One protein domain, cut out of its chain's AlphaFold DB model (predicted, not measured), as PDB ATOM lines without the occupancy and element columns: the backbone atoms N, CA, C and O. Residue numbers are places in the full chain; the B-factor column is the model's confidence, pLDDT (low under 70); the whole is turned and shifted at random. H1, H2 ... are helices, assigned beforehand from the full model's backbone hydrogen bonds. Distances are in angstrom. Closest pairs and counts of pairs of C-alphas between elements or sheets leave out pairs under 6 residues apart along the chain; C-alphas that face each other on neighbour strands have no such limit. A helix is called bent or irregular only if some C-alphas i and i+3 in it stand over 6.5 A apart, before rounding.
ATOM      1  N   LYS A   2      88.966  88.893  61.752       52.12
ATOM      2  CA  LYS A   2      88.901  89.250  63.190       52.12
ATOM      3  C   LYS A   2      88.700  88.075  64.167       52.12
ATOM      4  O   LYS A   2      89.356  88.050  65.194       52.12
ATOM      5  N   GLU A   3      87.904  87.052  63.825       56.50
ATOM      6  CA  GLU A   3      87.690  85.881  64.715       56.50
ATOM      7  C   GLU A   3      88.990  85.166  65.124       56.50
ATOM      8  O   GLU A   3      89.080  84.633  66.223       56.50
ATOM      9  N   ARG A   4      90.034  85.220  64.283       70.94
ATOM     10  CA  ARG A   4      91.335  84.602  64.584       70.94
ATOM     11  C   ARG A   4      92.132  85.324  65.668       70.94
ATOM     12  O   ARG A   4      93.061  84.717  66.182       70.94
ATOM     13  N   THR A   5      91.853  86.592  65.961       82.44
ATOM     14  CA  THR A   5      92.626  87.357  66.950       82.44
ATOM     15  C   THR A   5      92.077  87.118  68.350       82.44
ATOM     16  O   THR A   5      92.829  86.671  69.208       82.44
ATOM     17  N   VAL A   6      90.764  87.279  68.548       87.44
ATOM     18  CA  VAL A   6      90.106  86.988  69.833       87.44
ATOM     19  C   VAL A   6      90.368  85.547  70.278       87.44
ATOM     20  O   VAL A   6      90.762  85.319  71.416       87.44
ATOM     21  N   GLU A   7      90.247  84.570  69.371       89.62
ATOM     22  CA  GLU A   7      90.543  83.163  69.677       89.62
ATOM     23  C   GLU A   7      91.990  82.964  70.161       89.62
ATOM     24  O   GLU A   7      92.226  82.230  71.118       89.62
ATOM     25  N   ARG A   8      92.966  83.650  69.553       88.75
ATOM     26  CA  ARG A   8      94.382  83.552  69.949       88.75
ATOM     27  C   ARG A   8      94.659  84.124  71.332       88.75
ATOM     28  O   ARG A   8      95.527  83.591  72.009       88.75
ATOM     29  N   CYS A   9      93.948  85.176  71.725       91.50
ATOM     30  CA  CYS A   9      94.072  85.777  73.053       91.50
ATOM     31  C   CYS A   9      93.375  84.946  74.145       91.50
ATOM     32  O   CYS A   9      93.593  85.189  75.326       91.50
ATOM     33  N   LEU A  10      92.517  83.992  73.770       92.25
ATOM     34  CA  LEU A  10      91.720  83.201  74.711       92.25
ATOM     35  C   LEU A  10      92.219  81.766  74.866       92.25
ATOM     36  O   LEU A  10      92.324  81.249  75.979       92.25
ATOM     37  N   ILE A  11      92.489  81.081  73.756       92.06
ATOM     38  CA  ILE A  11      92.764  79.646  73.779       92.06
ATOM     39  C   ILE A  11      94.122  79.369  74.425       92.06
ATOM     40  O   ILE A  11      95.161  79.832  73.967       92.06
ATOM     41  N   GLY A  12      94.104  78.538  75.469       90.88
ATOM     42  CA  GLY A  12      95.293  78.147  76.226       90.88
ATOM     43  C   GLY A  12      95.545  78.983  77.483       90.88
ATOM     44  O   GLY A  12      96.378  78.577  78.291       90.88
ATOM     45  N   HIS A  13      94.804  80.077  77.691       93.38
ATOM     46  CA  HIS A  13      94.858  80.858  78.927       93.38
ATOM     47  C   HIS A  13      94.006  80.236  80.035       93.38
ATOM     48  O   HIS A  13      93.022  79.532  79.783       93.38
ATOM     49  N   SER A  14      94.384  80.504  81.286       94.81
ATOM     50  CA  SER A  14      93.552  80.178  82.439       94.81
ATOM     51  C   SER A  14      92.372  81.142  82.525       94.81
ATOM     52  O   SER A  14      92.501  82.332  82.249       94.81
ATOM     53  N   LEU A  15      91.235  80.660  83.027       89.88
ATOM     54  CA  LEU A  15      90.080  81.507  83.361       89.88
ATOM     55  C   LEU A  15      90.379  82.549  84.450       89.88
ATOM     56  O   LEU A  15      89.641  83.515  84.601       89.88
ATOM     57  N   PHE A  16      91.455  82.352  85.212       94.62
ATOM     58  CA  PHE A  16      91.915  83.297  86.228       94.62
ATOM     59  C   PHE A  16      92.791  84.422  85.651       94.62
ATOM     60  O   PHE A  16      93.055  85.397  86.351       94.62
ATOM     61  N   ASP A  17      93.197  84.330  84.381       96.50
ATOM     62  CA  ASP A  17      94.096  85.287  83.726       96.50
ATOM     63  C   ASP A  17      93.325  86.460  83.084       96.50
ATOM     64  O   ASP A  17      93.718  86.970  82.037       96.50
ATOM     65  N   VAL A  18      92.220  86.900  83.703       95.88
ATOM     66  CA  VAL A  18      91.306  87.921  83.144       95.88
ATOM     67  C   VAL A  18      92.023  89.218  82.759       95.88
ATOM     68  O   VAL A  18      91.790  89.757  81.683       95.88
ATOM     69  N   GLU A  19      92.966  89.684  83.585       96.50
ATOM     70  CA  GLU A  19      93.771  90.878  83.292       96.50
ATOM     71  C   GLU A  19      94.716  90.648  82.103       96.50
ATOM     72  O   GLU A  19      94.847  91.522  81.250       96.50
ATOM     73  N   THR A  20      95.357  89.477  82.011       96.94
ATOM     74  CA  THR A  20      96.249  89.141  80.889       96.94
ATOM     75  C   THR A  20      95.476  89.096  79.583       96.94
ATOM     76  O   THR A  20      95.870  89.757  78.629       96.94
ATOM     77  N   ILE A  21      94.346  88.388  79.559       97.19
ATOM     78  CA  ILE A  21      93.494  88.287  78.371       97.19
ATOM     79  C   ILE A  21      93.010  89.675  77.942       97.19
ATOM     80  O   ILE A  21      93.058  90.013  76.759       97.19
ATOM     81  N   TRP A  22      92.577  90.503  78.899       97.44
ATOM     82  CA  TRP A  22      92.156  91.875  78.625       97.44
ATOM     83  C   TRP A  22      93.273  92.687  77.953       97.44
ATOM     84  O   TRP A  22      93.046  93.348  76.937       97.44
ATOM     85  N   HIS A  23      94.488  92.611  78.505       96.69
ATOM     86  CA  HIS A  23      95.661  93.301  77.978       96.69
ATOM     87  C   HIS A  23      96.058  92.794  76.588       96.69
ATOM     88  O   HIS A  23      96.294  93.617  75.704       96.69
ATOM     89  N   ASP A  24      96.041  91.481  76.362       95.75
ATOM     90  CA  ASP A  24      96.350  90.893  75.060       95.75
ATOM     91  C   ASP A  24      95.356  91.362  73.990       95.75
ATOM     92  O   ASP A  24      95.774  91.780  72.908       95.75
ATOM     93  N   LEU A  25      94.051  91.361  74.284       96.25
ATOM     94  CA  LEU A  25      93.033  91.856  73.349       96.25
ATOM     95  C   LEU A  25      93.234  93.346  73.028       96.25
ATOM     96  O   LEU A  25      93.141  93.750  71.866       96.25
ATOM     97  N   PHE A  26      93.540  94.160  74.044       96.25
ATOM     98  CA  PHE A  26      93.817  95.586  73.873       96.25
ATOM     99  C   PHE A  26      95.062  95.835  73.009       96.25
ATOM    100  O   PHE A  26      95.014  96.626  72.066       96.25
ATOM    101  N   GLU A  27      96.167  95.138  73.282       95.06
ATOM    102  CA  GLU A  27      97.430  95.287  72.545       95.06
ATOM    103  C   GLU A  27      97.329  94.803  71.093       95.06
ATOM    104  O   GLU A  27      97.977  95.360  70.204       95.06
ATOM    105  N   HIS A  28      96.463  93.824  70.825       94.75
ATOM    106  CA  HIS A  28      96.149  93.376  69.468       94.75
ATOM    107  C   HIS A  28      95.131  94.275  68.742       94.75
ATOM    108  O   HIS A  28      94.804  94.014  67.581       94.75
ATOM    109  N   GLY A  29      94.673  95.358  69.379       93.44
ATOM    110  CA  GLY A  29      93.821  96.373  68.763       93.44
ATOM    111  C   GLY A  29      92.372  95.933  68.570       93.44
ATOM    112  O   GLY A  29      91.711  96.402  67.637       93.44
ATOM    113  N   GLU A  30      91.868  95.030  69.413       95.31
ATOM    114  CA  GLU A  30      90.449  94.684  69.400       95.31
ATOM    115  C   GLU A  30      89.578  95.872  69.817       95.31
ATOM    116  O   GLU A  30      89.970  96.731  70.609       95.31
ATOM    117  N   SER A  31      88.366  95.944  69.261       94.50
ATOM    118  CA  SER A  31      87.441  97.030  69.599       94.50
ATOM    119  C   SER A  31      87.046  96.970  71.078       94.50
ATOM    120  O   SER A  31      86.764  95.868  71.557       94.50
ATOM    121  N   PRO A  32      86.902  98.110  71.775       93.38
ATOM    122  CA  PRO A  32      86.514  98.139  73.185       93.38
ATOM    123  C   PRO A  32      85.245  97.349  73.516       93.38
ATOM    124  O   PRO A  32      85.184  96.699  74.554       93.38
ATOM    125  N   GLN A  33      84.261  97.322  72.613       93.19
ATOM    126  CA  GLN A  33      83.034  96.542  72.782       93.19
ATOM    127  C   GLN A  33      83.287  95.029  72.711       93.19
ATOM    128  O   GLN A  33      82.680  94.261  73.452       93.19
ATOM    129  N   ALA A  34      84.208  94.589  71.847       93.44
ATOM    130  CA  ALA A  34      84.612  93.184  71.774       93.44
ATOM    131  C   ALA A  34      85.388  92.770  73.031       93.44
ATOM    132  O   ALA A  34      85.095  91.724  73.604       93.44
ATOM    133  N   ILE A  35      86.314  93.620  73.493       96.31
ATOM    134  CA  ILE A  35      87.030  93.425  74.763       96.31
ATOM    135  C   ILE A  35      86.030  93.331  75.918       96.31
ATOM    136  O   ILE A  35      86.092  92.394  76.705       96.31
ATOM    137  N   SER A  36      85.074  94.261  75.980       95.25
ATOM    138  CA  SER A  36      84.036  94.299  77.010       95.25
ATOM    139  C   SER A  36      83.187  93.033  77.025       95.25
ATOM    140  O   SER A  36      83.004  92.438  78.081       95.25
ATOM    141  N   GLY A  37      82.704  92.589  75.860       93.56
ATOM    142  CA  GLY A  37      81.908  91.368  75.754       93.56
ATOM    143  C   GLY A  37      82.672  90.132  76.227       93.56
ATOM    144  O   GLY A  37      82.140  89.345  77.003       93.56
ATOM    145  N   VAL A  38      83.936  89.990  75.817       95.06
ATOM    146  CA  VAL A  38      84.792  88.886  76.272       95.06
ATOM    147  C   VAL A  38      85.040  88.961  77.780       95.06
ATOM    148  O   VAL A  38      84.917  87.951  78.464       95.06
ATOM    149  N   ASP A  39      85.349  90.142  78.311       96.62
ATOM    150  CA  ASP A  39      85.614  90.338  79.735       96.62
ATOM    151  C   ASP A  39      84.393  89.994  80.601       96.62
ATOM    152  O   ASP A  39      84.516  89.243  81.568       96.62
ATOM    153  N   ILE A  40      83.199  90.464  80.223       95.81
ATOM    154  CA  ILE A  40      81.944  90.161  80.930       95.81
ATOM    155  C   ILE A  40      81.703  88.649  80.986       95.81
ATOM    156  O   ILE A  40      81.414  88.116  82.058       95.81
ATOM    157  N   GLU A  41      81.866  87.953  79.859       94.81
ATOM    158  CA  GLU A  41      81.691  86.499  79.788       94.81
ATOM    159  C   GLU A  41      82.751  85.748  80.605       94.81
ATOM    160  O   GLU A  41      82.432  84.774  81.285       94.81
ATOM    161  N   LEU A  42      84.007  86.207  80.616       96.06
ATOM    162  CA  LEU A  42      85.047  85.610  81.460       96.06
ATOM    163  C   LEU A  42      84.712  85.735  82.947       96.06
ATOM    164  O   LEU A  42      84.855  84.761  83.687       96.06
ATOM    165  N   TRP A  43      84.226  86.898  83.386       96.44
ATOM    166  CA  TRP A  43      83.792  87.103  84.768       96.44
ATOM    167  C   TRP A  43      82.562  86.263  85.129       96.44
ATOM    168  O   TRP A  43      82.512  85.713  86.231       96.44
ATOM    169  N   ASP A  44      81.603  86.107  84.215       96.12
ATOM    170  CA  ASP A  44      80.444  85.233  84.414       96.12
ATOM    171  C   ASP A  44      80.857  83.756  84.525       96.12
ATOM    172  O   ASP A  44      80.474  83.063  85.473       96.12
ATOM    173  N   ILE A  45      81.714  83.272  83.619       96.00
ATOM    174  CA  ILE A  45      82.240  81.903  83.674       96.00
ATOM    175  C   ILE A  45      83.051  81.686  84.958       96.00
ATOM    176  O   ILE A  45      82.898  80.647  85.604       96.00
ATOM    177  N   LEU A  46      83.872  82.655  85.367       96.19
ATOM    178  CA  LEU A  46      84.630  82.593  86.615       96.19
ATOM    179  C   LEU A  46      83.699  82.523  87.837       96.19
ATOM    180  O   LEU A  46      83.913  81.699  88.728       96.19
ATOM    181  N   GLY A  47      82.635  83.329  87.859       96.44
ATOM    182  CA  GLY A  47      81.594  83.287  88.886       96.44
ATOM    183  C   GLY A  47      80.902  81.929  88.967       96.44
ATOM    184  O   GLY A  47      80.803  81.337  90.046       96.44
ATOM    185  N   LYS A  48      80.500  81.382  87.816       97.06
ATOM    186  CA  LYS A  48      79.897  80.045  87.706       97.06
ATOM    187  C   LYS A  48      80.846  78.944  88.178       97.06
ATOM    188  O   LYS A  48      80.425  78.079  88.939       97.06
ATOM    189  N   ALA A  49      82.117  78.990  87.779       97.31
ATOM    190  CA  ALA A  49      83.124  78.002  88.166       97.31
ATOM    191  C   ALA A  49      83.409  78.000  89.677       97.31
ATOM    192  O   ALA A  49      83.744  76.958  90.240       97.31
ATOM    193  N   LEU A  50      83.276  79.156  90.333       97.06
ATOM    194  CA  LEU A  50      83.513  79.320  91.768       97.06
ATOM    195  C   LEU A  50      82.236  79.261  92.618       97.06
ATOM    196  O   LEU A  50      82.323  79.357  93.843       97.06
ATOM    197  N   GLU A  51      81.062  79.125  91.993       97.56
ATOM    198  CA  GLU A  51      79.752  79.234  92.649       97.56
ATOM    199  C   GLU A  51      79.629  80.528  93.481       97.56
ATOM    200  O   GLU A  51      79.174  80.539  94.636       97.56
ATOM    201  N   LYS A  52      80.091  81.639  92.897       96.69
ATOM    202  CA  LYS A  52      80.017  82.983  93.477       96.69
ATOM    203  C   LYS A  52      79.462  83.973  92.456       96.69
ATOM    204  O   LYS A  52      79.850  83.930  91.293       96.69
ATOM    205  N   PRO A  53      78.604  84.914  92.867       94.94
ATOM    206  CA  PRO A  53      78.289  86.060  92.031       94.94
ATOM    207  C   PRO A  53      79.527  86.952  91.824       94.94
ATOM    208  O   PRO A  53      80.390  87.049  92.699       94.94
ATOM    209  N   VAL A  54      79.581  87.647  90.684       94.62
ATOM    210  CA  VAL A  54      80.740  88.450  90.252       94.62
ATOM    211  C   VAL A  54      81.150  89.505  91.291       94.62
ATOM    212  O   VAL A  54      82.335  89.659  91.575       94.62
ATOM    213  N   TRP A  55      80.203  90.162  91.964       93.50
ATOM    214  CA  TRP A  55      80.477  91.162  93.005       93.50
ATOM    215  C   TRP A  55      81.257  90.590  94.195       93.50
ATOM    216  O   TRP A  55      82.030  91.313  94.823       93.50
ATOM    217  N   GLN A  56      81.110  89.294  94.512       95.19
ATOM    218  CA  GLN A  56      81.940  88.652  95.543       95.19
ATOM    219  C   GLN A  56      83.387  88.544  95.089       95.19
ATOM    220  O   GLN A  56      84.296  88.767  95.887       95.19
ATOM    221  N   LEU A  57      83.595  88.241  93.810       94.94
ATOM    222  CA  LEU A  57      84.921  88.141  93.213       94.94
ATOM    223  C   LEU A  57      85.584  89.517  93.043       94.94
ATOM    224  O   LEU A  57      86.807  89.623  93.089       94.94
ATOM    225  N   LEU A  58      84.786  90.579  92.906       93.56
ATOM    226  CA  LEU A  58      85.258  91.960  92.764       93.56
ATOM    227  C   LEU A  58      85.538  92.682  94.092       93.56
ATOM    228  O   LEU A  58      85.898  93.857  94.073       93.56
ATOM    229  N   GLY A  59      85.439  91.993  95.232       92.88
ATOM    230  CA  GLY A  59      85.804  92.544  96.544       92.88
ATOM    231  C   GLY A  59      84.705  92.467  97.601       92.88
ATOM    232  O   GLY A  59      84.943  92.830  98.750       92.88
ATOM    233  N   GLY A  60      83.529  91.947  97.249       92.06
ATOM    234  CA  GLY A  60      82.433  91.742  98.184       92.06
ATOM    235  C   GLY A  60      81.407  92.871  98.194       92.06
ATOM    236  O   GLY A  60      81.517  93.891  97.519       92.06
ATOM    237  N   LYS A  61      80.349  92.639  98.966       90.19
ATOM    238  CA  LYS A  61      79.177  93.507  99.038       90.19
ATOM    239  C   LYS A  61      79.478  94.748  99.869       90.19
ATOM    240  O   LYS A  61      79.931  94.626 101.003       90.19
ATOM    241  N   VAL A  62      79.134  95.922  99.344       91.00
ATOM    242  CA  VAL A  62      79.223  97.203 100.077       91.00
ATOM    243  C   VAL A  62      77.858  97.840 100.356       91.00
ATOM    244  O   VAL A  62      77.780  98.825 101.085       91.00
ATOM    245  N   GLU A 183      79.551 108.083  78.707       93.69
ATOM    246  CA  GLU A 183      78.967 106.768  78.387       93.69
ATOM    247  C   GLU A 183      79.622 106.121  77.161       93.69
ATOM    248  O   GLU A 183      79.814 104.906  77.114       93.69
ATOM    249  N   ALA A 184      80.046 106.946  76.200       92.56
ATOM    250  CA  ALA A 184      80.663 106.500  74.956       92.56
ATOM    251  C   ALA A 184      82.186 106.267  75.053       92.56
ATOM    252  O   ALA A 184      82.807 105.847  74.071       92.56
ATOM    253  N   LEU A 185      82.815 106.549  76.203       95.19
ATOM    254  CA  LEU A 185      84.271 106.473  76.342       95.19
ATOM    255  C   LEU A 185      84.766 105.054  76.640       95.19
ATOM    256  O   LEU A 185      84.166 104.289  77.394       95.19
ATOM    257  N   ALA A 186      85.932 104.732  76.076       94.88
ATOM    258  CA  ALA A 186      86.565 103.426  76.185       94.88
ATOM    259  C   ALA A 186      87.961 103.486  76.814       94.88
ATOM    260  O   ALA A 186      88.816 104.265  76.388       94.88
ATOM    261  N   GLY A 187      88.213 102.602  77.783       94.94
ATOM    262  CA  GLY A 187      89.498 102.471  78.467       94.94
ATOM    263  C   GLY A 187      89.788 103.602  79.456       94.94
ATOM    264  O   GLY A 187      89.465 104.768  79.233       94.94
ATOM    265  N   ARG A 188      90.495 103.288  80.547       96.19
ATOM    266  CA  ARG A 188      90.829 104.245  81.623       96.19
ATOM    267  C   ARG A 188      91.536 105.516  81.156       96.19
ATOM    268  O   ARG A 188      91.483 106.535  81.839       96.19
ATOM    269  N   TRP A 189      92.211 105.471  80.009       96.44
ATOM    270  CA  TRP A 189      92.922 106.617  79.451       96.44
ATOM    271  C   TRP A 189      91.978 107.717  78.960       96.44
ATOM    272  O   TRP A 189      92.295 108.885  79.180       96.44
ATOM    273  N   ALA A 190      90.831 107.355  78.373       96.00
ATOM    274  CA  ALA A 190      89.821 108.315  77.921       96.00
ATOM    275  C   ALA A 190      89.158 109.024  79.113       96.00
ATOM    276  O   ALA A 190      88.995 110.239  79.116       96.00
ATOM    277  N   PHE A 191      88.895 108.290  80.198       97.19
ATOM    278  CA  PHE A 191      88.334 108.852  81.431       97.19
ATOM    279  C   PHE A 191      89.333 109.698  82.241       97.19
ATOM    280  O   PHE A 191      88.929 110.522  83.063       97.19
ATOM    281  N   ARG A 192      90.645 109.488  82.050       96.19
ATOM    282  CA  ARG A 192      91.696 109.986  82.953       96.19
ATOM    283  C   ARG A 192      91.605 111.487  83.207       96.19
ATOM    284  O   ARG A 192      91.579 111.885  84.369       96.19
ATOM    285  N   ARG A 193      91.603 112.309  82.152       97.12
ATOM    286  CA  ARG A 193      91.628 113.773  82.314       97.12
ATOM    287  C   ARG A 193      90.294 114.305  82.833       97.12
ATOM    288  O   ARG A 193      90.306 115.084  83.778       97.12
ATOM    289  N   LEU A 194      89.171 113.805  82.306       97.56
ATOM    290  CA  LEU A 194      87.827 114.182  82.765       97.56
ATOM    291  C   LEU A 194      87.662 113.994  84.281       97.56
ATOM    292  O   LEU A 194      87.092 114.848  84.960       97.56
ATOM    293  N   ILE A 195      88.215 112.905  84.823       98.00
ATOM    294  CA  ILE A 195      88.185 112.622  86.260       98.00
ATOM    295  C   ILE A 195      89.227 113.447  87.033       98.00
ATOM    296  O   ILE A 195      88.882 114.062  88.042       98.00
ATOM    297  N   GLN A 196      90.492 113.463  86.595       97.88
ATOM    298  CA  GLN A 196      91.585 114.140  87.316       97.88
ATOM    299  C   GLN A 196      91.379 115.653  87.415       97.88
ATOM    300  O   GLN A 196      91.672 116.257  88.444       97.88
ATOM    301  N   GLU A 197      90.848 116.259  86.357       97.75
ATOM    302  CA  GLU A 197      90.538 117.689  86.311       97.75
ATOM    303  C   GLU A 197      89.147 117.990  86.889       97.75
ATOM    304  O   GLU A 197      88.764 119.151  87.017       97.75
ATOM    305  N   ARG A 198      88.404 116.948  87.300       97.56
ATOM    306  CA  ARG A 198      87.031 117.023  87.825       97.56
ATOM    307  C   ARG A 198      86.093 117.783  86.884       97.56
ATOM    308  O   ARG A 198      85.216 118.517  87.348       97.56
ATOM    309  N   ALA A 199      86.266 117.577  85.580       97.88
ATOM    310  CA  ALA A 199      85.401 118.119  84.535       97.88
ATOM    311  C   ALA A 199      83.971 117.567  84.649       97.88
ATOM    312  O   ALA A 199      83.007 118.281  84.403       97.88
ATOM    313  N   LEU A 200      83.830 116.336  85.150       97.75
ATOM    314  CA  LEU A 200      82.554 115.720  85.510       97.75
ATOM    315  C   LEU A 200      82.377 115.671  87.033       97.75
ATOM    316  O   LEU A 200      83.340 115.500  87.785       97.75
ATOM    317  N   ASP A 201      81.147 115.844  87.517       98.19
ATOM    318  CA  ASP A 201      80.762 115.493  88.897       98.19
ATOM    319  C   ASP A 201      80.421 114.007  89.023       98.19
ATOM    320  O   ASP A 201      80.671 113.384  90.061       98.19
ATOM    321  N   ILE A 202      79.852 113.456  87.951       98.38
ATOM    322  CA  ILE A 202      79.434 112.067  87.830       98.38
ATOM    323  C   ILE A 202      80.021 111.504  86.532       98.38
ATOM    324  O   ILE A 202      79.754 112.021  85.455       98.38
ATOM    325  N   VAL A 203      80.799 110.431  86.622       97.69
ATOM    326  CA  VAL A 203      81.297 109.691  85.457       97.69
ATOM    327  C   VAL A 203      80.453 108.439  85.233       97.69
ATOM    328  O   VAL A 203      80.096 107.755  86.199       97.69
ATOM    329  N   GLN A 204      80.136 108.140  83.971       96.62
ATOM    330  CA  GLN A 204      79.161 107.107  83.617       96.62
ATOM    331  C   GLN A 204      79.729 106.032  82.685       96.62
ATOM    332  O   GLN A 204      79.269 105.894  81.559       96.62
ATOM    333  N   PRO A 205      80.722 105.233  83.121       96.25
ATOM    334  CA  PRO A 205      81.256 104.173  82.274       96.25
ATOM    335  C   PRO A 205      80.176 103.120  81.976       96.25
ATOM    336  O   PRO A 205      79.552 102.589  82.899       96.25
ATOM    337  N   ASP A 206      79.988 102.793  80.700       95.00
ATOM    338  CA  ASP A 206      79.196 101.641  80.261       95.00
ATOM    339  C   ASP A 206      80.085 100.391  80.233       95.00
ATOM    340  O   ASP A 206      81.155 100.402  79.626       95.00
ATOM    341  N   ILE A 207      79.672  99.296  80.870       93.69
ATOM    342  CA  ILE A 207      80.501  98.088  80.979       93.69
ATOM    343  C   ILE A 207      80.735  97.424  79.624       93.69
ATOM    344  O   ILE A 207      81.767  96.789  79.426       93.69
ATOM    345  N   SER A 208      79.796  97.591  78.695       93.50
ATOM    346  CA  SER A 208      79.803  97.006  77.356       93.50
ATOM    347  C   SER A 208      80.619  97.835  76.363       93.50
ATOM    348  O   SER A 208      80.834  97.397  75.233       93.50
ATOM    349  N   ILE A 209      81.074  99.028  76.763       94.19
ATOM    350  CA  ILE A 209      81.853  99.955  75.930       94.19
ATOM    351  C   ILE A 209      83.225 100.218  76.551       94.19
ATOM    352  O   ILE A 209      84.241 100.166  75.857       94.19
ATOM    353  N   ALA A 210      83.268 100.474  77.857       95.50
ATOM    354  CA  ALA A 210      84.446 100.963  78.559       95.50
ATOM    355  C   ALA A 210      85.582  99.935  78.661       95.50
ATOM    356  O   ALA A 210      86.732 100.333  78.860       95.50
ATOM    357  N   GLY A 211      85.283  98.642  78.505       96.00
ATOM    358  CA  GLY A 211      86.249  97.546  78.587       96.00
ATOM    359  C   GLY A 211      85.889  96.461  79.607       96.00
ATOM    360  O   GLY A 211      86.800  95.816  80.115       96.00
ATOM    361  N   GLY A 212      84.615  96.259  79.948       96.19
ATOM    362  CA  GLY A 212      84.204  95.213  80.888       96.19
ATOM    363  C   GLY A 212      84.437  95.551  82.367       96.19
ATOM    364  O   GLY A 212      84.857  96.655  82.726       96.19
ATOM    365  N   PHE A 213      84.188  94.581  83.250       96.19
ATOM    366  CA  PHE A 213      84.430  94.696  84.693       96.19
ATOM    367  C   PHE A 213      85.878  95.052  85.011       96.19
ATOM    368  O   PHE A 213      86.134  95.897  85.877       96.19
ATOM    369  N   THR A 214      86.819  94.408  84.314       97.19
ATOM    370  CA  THR A 214      88.256  94.579  84.544       97.19
ATOM    371  C   THR A 214      88.666  96.038  84.376       97.19
ATOM    372  O   THR A 214      89.370  96.594  85.226       97.19
ATOM    373  N   GLU A 215      88.170  96.699  83.329       97.62
ATOM    374  CA  GLU A 215      88.504  98.093  83.050       97.62
ATOM    375  C   GLU A 215      87.648  99.084  83.843       97.62
ATOM    376  O   GLU A 215      88.184 100.043  84.410       97.62
ATOM    377  N   CYS A 216      86.342  98.833  83.982       97.06
ATOM    378  CA  CYS A 216      85.448  99.681  84.773       97.06
ATOM    379  C   CYS A 216      85.890  99.783  86.239       97.06
ATOM    380  O   CYS A 216      85.787 100.857  86.829       97.06
ATOM    381  N   ARG A 217      86.458  98.719  86.830       95.94
ATOM    382  CA  ARG A 217      87.028  98.775  88.190       95.94
ATOM    383  C   ARG A 217      88.209  99.751  88.285       95.94
ATOM    384  O   ARG A 217      88.355 100.457  89.287       95.94
ATOM    385  N   LYS A 218      89.049  99.825  87.247       97.69
ATOM    386  CA  LYS A 218      90.179 100.768  87.188       97.69
ATOM    387  C   LYS A 218      89.668 102.201  87.044       97.69
ATOM    388  O   LYS A 218      90.140 103.078  87.763       97.69
ATOM    389  N   VAL A 219      88.658 102.427  86.201       97.88
ATOM    390  CA  VAL A 219      87.972 103.730  86.090       97.88
ATOM    391  C   VAL A 219      87.367 104.143  87.434       97.88
ATOM    392  O   VAL A 219      87.607 105.262  87.889       97.88
ATOM    393  N   ALA A 220      86.671 103.232  88.120       96.69
ATOM    394  CA  ALA A 220      86.086 103.492  89.432       96.69
ATOM    395  C   ALA A 220      87.144 103.846  90.489       96.69
ATOM    396  O   ALA A 220      86.947 104.772  91.269       96.69
ATOM    397  N   THR A 221      88.300 103.177  90.466       96.88
ATOM    398  CA  THR A 221      89.432 103.506  91.350       96.88
ATOM    399  C   THR A 221      89.966 104.918  91.092       96.88
ATOM    400  O   THR A 221      90.242 105.661  92.032       96.88
ATOM    401  N   ILE A 222      90.094 105.321  89.822       97.62
ATOM    402  CA  ILE A 222      90.531 106.681  89.470       97.62
ATOM    403  C   ILE A 222      89.490 107.704  89.949       97.62
ATOM    404  O   ILE A 222      89.867 108.735  90.508       97.62
ATOM    405  N   ALA A 223      88.197 107.420  89.774       98.06
ATOM    406  CA  ALA A 223      87.105 108.279  90.230       98.06
ATOM    407  C   ALA A 223      87.108 108.469  91.755       98.06
ATOM    408  O   ALA A 223      87.028 109.607  92.224       98.06
ATOM    409  N   ASP A 224      87.300 107.389  92.517       96.88
ATOM    410  CA  ASP A 224      87.313 107.403  93.985       96.88
ATOM    411  C   ASP A 224      88.409 108.323  94.549       96.88
ATOM    412  O   ASP A 224      88.129 109.246  95.319       96.88
ATOM    413  N   VAL A 225      89.651 108.178  94.066       97.69
ATOM    414  CA  VAL A 225      90.785 109.017  94.504       97.69
ATOM    415  C   VAL A 225      90.562 110.505  94.188       97.69
ATOM    416  O   VAL A 225      91.044 111.372  94.919       97.69
ATOM    417  N   ASN A 226      89.802 110.818  93.134       98.06
ATOM    418  CA  ASN A 226      89.501 112.192  92.714       98.06
ATOM    419  C   ASN A 226      88.155 112.718  93.243       98.06
ATOM    420  O   ASN A 226      87.781 113.856  92.944       98.06
ATOM    421  N   ARG A 227      87.442 111.930  94.060       96.81
ATOM    422  CA  ARG A 227      86.112 112.260  94.600       96.81
ATOM    423  C   ARG A 227      85.094 112.605  93.506       96.81
ATOM    424  O   ARG A 227      84.306 113.540  93.659       96.81
ATOM    425  N   VAL A 228      85.138 111.865  92.403       98.00
ATOM    426  CA  VAL A 228      84.138 111.903  91.329       98.00
ATOM    427  C   VAL A 228      83.218 110.704  91.513       98.00
ATOM    428  O   VAL A 228      83.679 109.590  91.762       98.00
ATOM    429  N   ARG A 229      81.904 110.923  91.438       96.38
ATOM    430  CA  ARG A 229      80.934 109.844  91.635       96.38
ATOM    431  C   ARG A 229      80.861 108.973  90.382       96.38
ATOM    432  O   ARG A 229      80.903 109.495  89.278       96.38
ATOM    433  N   VAL A 230      80.702 107.664  90.550       96.19
ATOM    434  CA  VAL A 230      80.462 106.731  89.439       96.19
ATOM    435  C   VAL A 230      78.983 106.357  89.413       96.19
ATOM    436  O   VAL A 230      78.469 105.852  90.412       96.19
ATOM    437  N   LEU A 231      78.307 106.596  88.288       94.75
ATOM    438  CA  LEU A 231      76.971 106.062  87.992       94.75
ATOM    439  C   LEU A 231      77.061 105.301  86.669       94.75
ATOM    440  O   LEU A 231      77.040 105.949  85.631       94.75
ATOM    441  N   PRO A 232      77.190 103.964  86.667       92.38
ATOM    442  CA  PRO A 232      77.367 103.222  85.426       92.38
ATOM    443  C   PRO A 232      76.253 103.524  84.416       92.38
ATOM    444  O   PRO A 232      75.073 103.514  84.776       92.38
ATOM    445  N   HIS A 233      76.636 103.810  83.172       92.62
ATOM    446  CA  HIS A 233      75.675 103.941  82.084       92.62
ATOM    447  C   HIS A 233      75.110 102.563  81.731       92.62
ATOM    448  O   HIS A 233      75.798 101.556  81.871       92.62
ATOM    449  N   MET A 234      73.848 102.534  81.310       80.44
ATOM    450  CA  MET A 234      73.095 101.316  81.055       80.44
ATOM    451  C   MET A 234      72.263 101.457  79.787       80.44
ATOM    452  O   MET A 234      71.156 101.996  79.828       80.44
ATOM    453  N   TRP A 235      72.758 100.909  78.677       69.75
ATOM    454  CA  TRP A 235      71.992 100.816  77.434       69.75
ATOM    455  C   TRP A 235      72.128  99.440  76.784       69.75
ATOM    456  O   TRP A 235      73.183  99.064  76.280       69.75
ATOM    457  N   GLY A 236      71.041  98.666  76.775       54.97
ATOM    458  CA  GLY A 236      71.020  97.330  76.173       54.97
ATOM    459  C   GLY A 236      70.191  96.314  76.959       54.97
ATOM    460  O   GLY A 236      69.654  96.605  78.024       54.97
ATOM    461  N   GLY A 237      70.039  95.110  76.397       37.53
ATOM    462  CA  GLY A 237      69.210  94.039  76.965       37.53
ATOM    463  C   GLY A 237      69.793  93.361  78.215       37.53
ATOM    464  O   GLY A 237      70.887  93.674  78.671       37.53
ATOM    465  N   HIS A 238      69.062  92.368  78.735       37.81
ATOM    466  CA  HIS A 238      69.290  91.660  80.009       37.81
ATOM    467  C   HIS A 238      70.738  91.211  80.318       37.81
ATOM    468  O   HIS A 238      71.090  91.122  81.490       37.81
ATOM    469  N   GLY A 239      71.586  90.952  79.314       37.59
ATOM    470  CA  GLY A 239      73.006  90.618  79.521       37.59
ATOM    471  C   GLY A 239      73.845  91.794  80.039       37.59
ATOM    472  O   GLY A 239      74.651  91.615  80.948       37.59
ATOM    473  N   ALA A 240      73.589  93.011  79.546       45.56
ATOM    474  CA  ALA A 240      74.206  94.229  80.073       45.56
ATOM    475  C   ALA A 240      73.703  94.525  81.498       45.56
ATOM    476  O   ALA A 240      74.496  94.857  82.373       45.56
ATOM    477  N   LEU A 241      72.404  94.312  81.760       40.03
ATOM    478  CA  LEU A 241      71.791  94.446  83.093       40.03
ATOM    479  C   LEU A 241      72.427  93.502  84.114       40.03
ATOM    480  O   LEU A 241      72.878  93.951  85.163       40.03
ATOM    481  N   ALA A 242      72.547  92.213  83.785       41.28
ATOM    482  CA  ALA A 242      73.197  91.249  84.663       41.28
ATOM    483  C   ALA A 242      74.674  91.601  84.896       41.28
ATOM    484  O   ALA A 242      75.127  91.506  86.032       41.28
ATOM    485  N   GLY A 243      75.411  92.051  83.874       44.81
ATOM    486  CA  GLY A 243      76.796  92.503  84.021       44.81
ATOM    487  C   GLY A 243      76.924  93.668  85.009       44.81
ATOM    488  O   GLY A 243      77.604  93.574  86.027       44.81
ATOM    489  N   HIS A 244      76.201  94.758  84.784       46.91
ATOM    490  CA  HIS A 244      76.289  95.936  85.645       46.91
ATOM    491  C   HIS A 244      75.791  95.705  87.071       46.91
ATOM    492  O   HIS A 244      76.494  96.067  88.024       46.91
ATOM    493  N   ASP A 245      74.626  95.064  87.217       44.34
ATOM    494  CA  ASP A 245      74.073  94.757  88.526       44.34
ATOM    495  C   ASP A 245      75.012  93.802  89.246       44.34
ATOM    496  O   ASP A 245      75.465  94.135  90.328       44.34
ATOM    497  N   SER A 246      75.412  92.672  88.657       41.75
ATOM    498  CA  SER A 246      76.104  91.598  89.381       41.75
ATOM    499  C   SER A 246      77.554  91.861  89.781       41.75
ATOM    500  O   SER A 246      78.053  91.072  90.578       41.75
ATOM    501  N   GLY A 247      78.236  92.913  89.308       39.03
ATOM    502  CA  GLY A 247      79.653  93.119  89.648       39.03
ATOM    503  C   GLY A 247      80.074  94.525  90.074       39.03
ATOM    504  O   GLY A 247      80.868  94.647  91.004       39.03
ATOM    505  N   LEU A 248      79.535  95.593  89.481       37.84
ATOM    506  CA  LEU A 248      79.898  96.962  89.886       37.84
ATOM    507  C   LEU A 248      79.000  97.490  91.013       37.84
ATOM    508  O   LEU A 248      79.344  98.484  91.658       37.84
ATOM    509  N   ALA A 249      77.867  96.822  91.273       42.81
ATOM    510  CA  ALA A 249      76.843  97.362  92.155       42.81
ATOM    511  C   ALA A 249      76.075  96.345  93.052       42.81
ATOM    512  O   ALA A 249      75.502  96.780  94.051       42.81
ATOM    513  N   ALA A 250      76.077  95.030  92.788       34.06
ATOM    514  CA  ALA A 250      75.095  94.073  93.344       34.06
ATOM    515  C   ALA A 250      75.137  93.837  94.862       34.06
ATOM    516  O   ALA A 250      76.184  93.890  95.501       34.06
ATOM    517  N   GLY A 251      74.015  93.449  95.485       25.56
ATOM    518  CA  GLY A 251      72.767  92.899  94.910       25.56
ATOM    519  C   GLY A 251      71.518  93.676  95.309       25.56
ATOM    520  O   GLY A 251      71.604  94.468  96.237       25.56
ATOM    521  N   VAL A 252      70.386  93.496  94.609       32.25
ATOM    522  CA  VAL A 252      69.189  94.336  94.822       32.25
ATOM    523  C   VAL A 252      67.872  93.637  94.474       32.25
ATOM    524  O   VAL A 252      67.695  93.134  93.370       32.25
TER     525      VAL A 252
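Overview. This is residues 2 to 62 and 183 to 252 of the 259 residues of a protein of Candidatus Poribacteria bacterium (UniProt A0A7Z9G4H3). Two groups of helices meet nearly at right angles. H1, H2 and the long H3 fold back and forth as two successive hairpins, while H5 and H7, side by side, run away from H3, with H7 beginning at the flank of H3. H6 sits near the middle, and H8 packs on H4, H6 and the first turns of H7. The printed part has 131 residues with eight named helices, H1 to H8 in order, and no named strand: the class is all helix. The whole is compact, with a radius of gyration of the C-alphas of 14.4 A and spans of 41 by 33 by 26 A.

Arrangement. H3, residues 32 to 50, and H2, residues 18 to 27, touch as a hairpin at a shallow tilt of 15 degrees, opposite ways; the closest C-alphas, of Leu 25 and Ile 35, are 6.4 A apart. H2 also forms a hairpin with H1, residues 3 to 10, at a steep tilt of 39 degrees, with the C-alphas of Cys 9 and Ile 21 closest at 5.9 A. The hub is H7, residues 212 to 225, which touches five helices. Its residues 212 to 214 alone touch H3, about perpendicular at 82 degrees, with the C-alphas of Ser 36 and Gly 212 closest at 4.0 A. H5, residues 187 to 196, touches H7 at a shallow tilt of 15 degrees, the same way; the C-alphas of Arg 188 and Val 219 are closest at 5.3 A. H6, residues 207 to 210, touches H3, with the C-alphas of Gln 33 and Ile 209 closest at 4.8 A. H8, residues 238 to 249, touches H4, residues 54 to 57, with its residues 246 to 249 alone; the C-alphas of Trp 55 and Gly 247 are closest at 4.0 A. Every O i to N i+4 pair is within hydrogen-bond range in H2 and H3, against 3 of 4 in H1, 3 of 6 in H5, 9 of 10 in H7 and 7 of 8 in H8; H4 and H6 are too short for such a pair.

Along the chain. H1 begins at C-alpha 3, (87.690, 85.881, 64.715). H3 is 26.6 A long and ends at C-alpha 50, (83.513, 79.320, 91.768). H7 measures 20.5 A, H8 15.4 A, H5 14.8 A and H2 14.3 A. H5 is irregular: C-alphas 190 and 193 are 7.2 A apart. H8 ends at C-alpha 249, (76.843, 97.362, 92.155).

Size, cuts and confidence. The C-alphas of Gly 12 and Asp 201, the two farthest apart, are 42.0 A apart. Residues 63 to 182 are not printed, and C-alphas 62 and 183 are 23.7 A apart across the cut. The link from H7 to H8, 12 residues, is long; its residues 229 to 230 pair in parallel with residues 202 to 203. Confidence is low, under 70, at residues 2 to 3 and 235 to 252.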